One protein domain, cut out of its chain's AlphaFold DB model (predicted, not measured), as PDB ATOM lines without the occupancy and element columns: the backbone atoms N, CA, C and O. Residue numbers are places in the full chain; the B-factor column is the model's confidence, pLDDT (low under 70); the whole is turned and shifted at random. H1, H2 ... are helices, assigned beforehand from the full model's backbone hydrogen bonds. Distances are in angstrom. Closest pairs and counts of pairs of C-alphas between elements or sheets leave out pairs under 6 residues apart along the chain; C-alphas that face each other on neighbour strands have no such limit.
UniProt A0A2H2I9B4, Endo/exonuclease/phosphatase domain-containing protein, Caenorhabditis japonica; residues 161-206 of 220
ATOM      1  N   ARG A 161     -54.688  30.445   8.735       89.31
ATOM      2  CA  ARG A 161     -54.465  31.571   7.799       89.31
ATOM      3  C   ARG A 161     -54.563  32.965   8.441       89.31
ATOM      4  O   ARG A 161     -54.168  33.942   7.815       89.31
ATOM      5  N   LYS A 162     -55.161  33.068   9.625       90.94
ATOM      6  CA  LYS A 162     -55.342  34.294  10.409       90.94
ATOM      7  C   LYS A 162     -54.544  34.271  11.716       90.94
ATOM      8  O   LYS A 162     -54.720  35.174  12.523       90.94
ATOM      9  N   CYS A 163     -53.702  33.259  11.921       93.69
ATOM     10  CA  CYS A 163     -52.800  33.196  13.063       93.69
ATOM     11  C   CYS A 163     -51.746  34.307  12.968       93.69
ATOM     12  O   CYS A 163     -51.201  34.552  11.886       93.69
ATOM     13  N   ASP A 164     -51.427  34.942  14.095       93.75
ATOM     14  CA  ASP A 164     -50.283  35.849  14.186       93.75
ATOM     15  C   ASP A 164     -48.981  35.049  14.332       93.75
ATOM     16  O   ASP A 164     -48.439  34.856  15.423       93.75
ATOM     17  N   PHE A 165     -48.472  34.559  13.202       93.75
ATOM     18  CA  PHE A 165     -47.216  33.810  13.172       93.75
ATOM     19  C   PHE A 165     -46.001  34.654  13.567       93.75
ATOM     20  O   PHE A 165     -45.008  34.098  14.030       93.75
ATOM     21  N   SER A 166     -46.067  35.980  13.417       95.69
ATOM     22  CA  SER A 166     -44.962  36.857  13.820       95.69
ATOM     23  C   SER A 166     -44.820  36.845  15.339       95.69
ATOM     24  O   SER A 166     -43.725  36.618  15.855       95.69
ATOM     25  N   LEU A 167     -45.936  37.007  16.054       95.44
ATOM     26  CA  LEU A 167     -45.955  36.940  17.512       95.44
ATOM     27  C   LEU A 167     -45.701  35.519  18.031       95.44
ATOM     28  O   LEU A 167     -44.976  35.361  19.012       95.44
ATOM     29  N   LEU A 168     -46.225  34.488  17.357       95.69
ATOM     30  CA  LEU A 168     -45.934  33.089  17.690       95.69
ATOM     31  C   LEU A 168     -44.425  32.818  17.656       95.69
ATOM     32  O   LEU A 168     -43.863  32.327  18.633       95.69
ATOM     33  N   ASN A 169     -43.766  33.188  16.556       95.75
ATOM     34  CA  ASN A 169     -42.327  33.003  16.393       95.75
ATOM     35  C   ASN A 169     -41.535  33.798  17.435       95.75
ATOM     36  O   ASN A 169     -40.582  33.271  18.005       95.75
ATOM     37  N   ALA A 170     -41.952  35.032  17.735       96.81
ATOM     38  CA  ALA A 170     -41.325  35.833  18.780       96.81
ATOM     39  C   ALA A 170     -41.430  35.157  20.159       96.81
ATOM     40  O   ALA A 170     -40.429  35.065  20.865       96.81
ATOM     41  N   ARG A 171     -42.604  34.623  20.531       95.81
ATOM     42  CA  ARG A 171     -42.805  33.913  21.810       95.81
ATOM     43  C   ARG A 171     -41.968  32.636  21.879       95.81
ATOM     44  O   ARG A 171     -41.293  32.413  22.880       95.81
ATOM     45  N   LEU A 172     -41.935  31.844  20.809       95.69
ATOM     46  CA  LEU A 172     -41.096  30.643  20.744       95.69
ATOM     47  C   LEU A 172     -39.600  30.971  20.857       95.69
ATOM     48  O   LEU A 172     -38.865  30.235  21.509       95.69
ATOM     49  N   ALA A 173     -39.149  32.083  20.273       95.50
ATOM     50  CA  ALA A 173     -37.754  32.516  20.344       95.50
ATOM     51  C   ALA A 173     -37.329  33.010  21.741       95.50
ATOM     52  O   ALA A 173     -36.139  33.037  22.034       95.50
ATOM     53  N   THR A 174     -38.278  33.397  22.603       95.50
ATOM     54  CA  THR A 174     -37.971  33.807  23.988       95.50
ATOM     55  C   THR A 174     -37.749  32.638  24.944       95.50
ATOM     56  O   THR A 174     -37.279  32.850  26.060       95.50
ATOM     57  N   LEU A 175     -38.095  31.416  24.535       94.00
ATOM     58  CA  LEU A 175     -37.911  30.231  25.361       94.00
ATOM     59  C   LEU A 175     -36.456  29.766  25.299       94.00
ATOM     60  O   LEU A 175     -35.898  29.565  24.221       94.00
ATOM     61  N   ASP A 176     -35.862  29.539  26.468       95.38
ATOM     62  CA  ASP A 176     -34.592  28.827  26.581       95.38
ATOM     63  C   ASP A 176     -34.856  27.326  26.395       95.38
ATOM     64  O   ASP A 176     -35.202  26.597  27.333       95.38
ATOM     65  N   TRP A 177     -34.783  26.887  25.139       94.56
ATOM     66  CA  TRP A 177     -35.043  25.505  24.747       94.56
ATOM     67  C   TRP A 177     -34.028  24.534  25.341       94.56
ATOM     68  O   TRP A 177     -34.409  23.425  25.716       94.56
ATOM     69  N   ASP A 178     -32.770  24.950  25.479       93.50
ATOM     70  CA  ASP A 178     -31.707  24.105  26.015       93.50
ATOM     71  C   ASP A 178     -31.965  23.802  27.488       93.50
ATOM     72  O   ASP A 178     -31.994  22.632  27.888       93.50
ATOM     73  N   LEU A 179     -32.255  24.833  28.287       94.12
ATOM     74  CA  LEU A 179     -32.626  24.650  29.685       94.12
ATOM     75  C   LEU A 179     -33.910  23.822  29.801       94.12
ATOM     76  O   LEU A 179     -33.932  22.825  30.525       94.12
ATOM     77  N   SER A 180     -34.946  24.180  29.042       93.31
ATOM     78  CA  SER A 180     -36.248  23.511  29.092       93.31
ATOM     79  C   SER A 180     -36.127  22.016  28.787       93.31
ATOM     80  O   SER A 180     -36.588  21.182  29.567       93.31
ATOM     81  N   PHE A 181     -35.433  21.647  27.708       94.94
ATOM     82  CA  PHE A 181     -35.244  20.246  27.337       94.94
ATOM     83  C   PHE A 181     -34.242  19.504  28.219       94.94
ATOM     84  O   PHE A 181     -34.383  18.290  28.372       94.94
ATOM     85  N   SER A 182     -33.249  20.177  28.806       93.38
ATOM     86  CA  SER A 182     -32.284  19.528  29.706       93.38
ATOM     87  C   SER A 182     -32.930  18.972  30.977       93.38
ATOM     88  O   SER A 182     -32.430  18.001  31.544       93.38
ATOM     89  N   THR A 183     -34.063  19.545  31.396       91.00
ATOM     90  CA  THR A 183     -34.789  19.123  32.605       91.00
ATOM     91  C   THR A 183     -35.690  17.904  32.383       91.00
ATOM     92  O   THR A 183     -36.201  17.338  33.349       91.00
ATOM     93  N   LEU A 184     -35.871  17.476  31.128       94.94
ATOM     94  CA  LEU A 184     -36.792  16.403  30.753       94.94
ATOM     95  C   LEU A 184     -36.047  15.078  30.492       94.94
ATOM     96  O   LEU A 184     -35.047  15.066  29.767       94.94
ATOM     97  N   PRO A 185     -36.533  13.948  31.046       87.62
ATOM     98  CA  PRO A 185     -35.765  12.704  31.126       87.62
ATOM     99  C   PRO A 185     -35.679  11.925  29.806       87.62
ATOM    100  O   PRO A 185     -34.671  11.255  29.568       87.62
ATOM    101  N   GLY A 186     -36.698  11.998  28.943       87.56
ATOM    102  CA  GLY A 186     -36.778  11.219  27.709       87.56
ATOM    103  C   GLY A 186     -37.194  12.026  26.480       87.56
ATOM    104  O   GLY A 186     -37.686  13.151  26.565       87.56
ATOM    105  N   VAL A 187     -37.001  11.430  25.299       85.69
ATOM    106  CA  VAL A 187     -37.394  12.029  24.009       85.69
ATOM    107  C   VAL A 187     -38.908  12.255  23.946       85.69
ATOM    108  O   VAL A 187     -39.345  13.320  23.516       85.69
ATOM    109  N   SER A 188     -39.709  11.304  24.438       86.31
ATOM    110  CA  SER A 188     -41.170  11.430  24.488       86.31
ATOM    111  C   SER A 188     -41.634  12.597  25.365       86.31
ATOM    112  O   SER A 188     -42.585  13.290  25.004       86.31
ATOM    113  N   ASP A 189     -40.947  12.860  26.481       88.19
ATOM    114  CA  ASP A 189     -41.262  13.982  27.373       88.19
ATOM    115  C   ASP A 189     -40.941  15.319  26.701       88.19
ATOM    116  O   ASP A 189     -41.754  16.241  26.726       88.19
ATOM    117  N   LYS A 190     -39.785  15.405  26.027       94.06
ATOM    118  CA  LYS A 190     -39.374  16.591  25.257       94.06
ATOM    119  C   LYS A 190     -40.344  16.893  24.118       94.06
ATOM    120  O   LYS A 190     -40.732  18.045  23.937       94.06
ATOM    121  N   TYR A 191     -40.769  15.863  23.387       90.81
ATOM    122  CA  TYR A 191     -41.780  15.999  22.343       90.81
ATOM    123  C   TYR A 191     -43.114  16.485  22.919       90.81
ATOM    124  O   TYR A 191     -43.682  17.455  22.422       90.81
ATOM    125  N   SER A 192     -43.583  15.869  24.007       92.88
ATOM    126  CA  SER A 192     -44.834  16.267  24.667       92.88
ATOM    127  C   SER A 192     -44.781  17.717  25.149       92.88
ATOM    128  O   SER A 192     -45.724  18.473  24.932       92.88
ATOM    129  N   PHE A 193     -43.657  18.135  25.736       95.31
ATOM    130  CA  PHE A 193     -43.428  19.513  26.165       95.31
ATOM    131  C   PHE A 193     -43.492  20.505  24.997       95.31
ATOM    132  O   PHE A 193     -44.235  21.485  25.067       95.31
ATOM    133  N   LEU A 194     -42.776  20.226  23.902       95.56
ATOM    134  CA  LEU A 194     -42.795  21.060  22.696       95.56
ATOM    135  C   LEU A 194     -44.218  21.206  22.139       95.56
ATOM    136  O   LEU A 194     -44.667  22.318  21.859       95.56
ATOM    137  N   ILE A 195     -44.930  20.089  21.992       95.62
ATOM    138  CA  ILE A 195     -46.287  20.075  21.441       95.62
ATOM    139  C   ILE A 195     -47.268  20.816  22.354       95.62
ATOM    140  O   ILE A 195     -48.122  21.541  21.846       95.62
ATOM    141  N   ASN A 196     -47.135  20.700  23.675       95.62
ATOM    142  CA  ASN A 196     -47.986  21.430  24.614       95.62
ATOM    143  C   ASN A 196     -47.793  22.945  24.490       95.62
ATOM    144  O   ASN A 196     -48.778  23.654  24.303       95.62
ATOM    145  N   ILE A 197     -46.546  23.425  24.477       95.81
ATOM    146  CA  ILE A 197     -46.249  24.854  24.280       95.81
ATOM    147  C   ILE A 197     -46.811  25.356  22.949       95.81
ATOM    148  O   ILE A 197     -47.452  26.407  22.896       95.81
ATOM    149  N   LEU A 198     -46.596  24.606  21.865       94.44
ATOM    150  CA  LEU A 198     -47.120  24.978  20.553       94.44
ATOM    151  C   LEU A 198     -48.648  25.045  20.559       94.44
ATOM    152  O   LEU A 198     -49.211  26.013  20.056       94.44
ATOM    153  N   ASN A 199     -49.324  24.060  21.150       92.25
ATOM    154  CA  ASN A 199     -50.783  24.035  21.229       92.25
ATOM    155  C   ASN A 199     -51.344  25.174  22.087       92.25
ATOM    156  O   ASN A 199     -52.362  25.762  21.716       92.25
ATOM    157  N   GLU A 200     -50.691  25.511  23.201       94.00
ATOM    158  CA  GLU A 200     -51.067  26.644  24.051       94.00
ATOM    159  C   GLU A 200     -50.968  27.959  23.276       94.00
ATOM    160  O   GLU A 200     -51.953  28.694  23.171       94.00
ATOM    161  N   LEU A 201     -49.819  28.211  22.642       94.62
ATOM    162  CA  LEU A 201     -49.606  29.422  21.853       94.62
ATOM    163  C   LEU A 201     -50.539  29.493  20.638       94.62
ATOM    164  O   LEU A 201     -51.068  30.556  20.329       94.62
ATOM    165  N   LEU A 202     -50.788  28.375  19.955       93.25
ATOM    166  CA  LEU A 202     -51.739  28.328  18.843       93.25
ATOM    167  C   LEU A 202     -53.176  28.571  19.313       93.25
ATOM    168  O   LEU A 202     -53.940  29.211  18.599       93.25
ATOM    169  N   THR A 203     -53.548  28.109  20.504       89.88
ATOM    170  CA  THR A 203     -54.876  28.376  21.072       89.88
ATOM    171  C   THR A 203     -55.039  29.848  21.462       89.88
ATOM    172  O   THR A 203     -56.134  30.390  21.313       89.88
ATOM    173  N   GLU A 204     -53.967  30.497  21.928       91.75
ATOM    174  CA  GLU A 204     -53.934  31.933  22.250       91.75
ATOM    175  C   GLU A 204     -53.975  32.804  20.981       91.75
ATOM    176  O   GLU A 204     -54.742  33.764  20.905       91.75
ATOM    177  N   LEU A 205     -53.158  32.471  19.978       93.06
ATOM    178  CA  LEU A 205     -52.838  33.364  18.857       93.06
ATOM    179  C   LEU A 205     -53.604  33.058  17.566       93.06
ATOM    180  O   LEU A 205     -53.627  33.884  16.649       93.06
ATOM    181  N   CYS A 206     -54.220  31.880  17.459       92.69
ATOM    182  CA  CYS A 206     -54.979  31.495  16.280       92.69
ATOM    183  C   CYS A 206     -56.485  31.647  16.535       92.69
ATOM    184  O   CYS A 206     -57.047  30.949  17.384       92.69
TER     185      CYS A 206
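This is residues 161 to 206 of the 220 residues of the protein "Endo/exonuclease/phosphatase domain-containing protein" of Caenorhabditis japonica (UniProt A0A2H2I9B4). What is the shape? Two short helices, H1 then H2, arch along one side, and the long helix H3 folds back along the other. What builds it? It is all helix, 46 printed residues with H1, H2, H3 in order and no named strand. How compact? Only just loose, close to compact: radius of gyration of the C-alphas 11.7 A, spans 36 by 18 by 12 A.

Where is H1? Residues 165 to 173, 11.9 A, from C-alpha 165 at (-47.216, 33.810, 13.172). What follows? H2 is residues 177 to 182, 8.2 A; H3 is residues 187 to 205, 26.8 A, ending at C-alpha 205 (-52.838, 33.364, 18.857).

Does H1 touch H3? Yes, with residues 201 to 205 of H3 alone; the closest C-alphas, Leu 168 and Leu 201, are 6.7 A apart. They run opposite ways at a steep tilt of 39 degrees. And H2? It is apart from H1, and close but not clearly touching H3: the closest C-alphas, Phe 181 and Lys 190, are 5.9 A apart. Each helix has every O i to N i+4 pair within hydrogen-bond range.

How large? The farthest C-alphas, Lys 162 and Pro 185, are 35.8 A apart. Any cut or low confidence? The printed part has no cut, both links are tight, and no printed residue is under 70 in pLDDT.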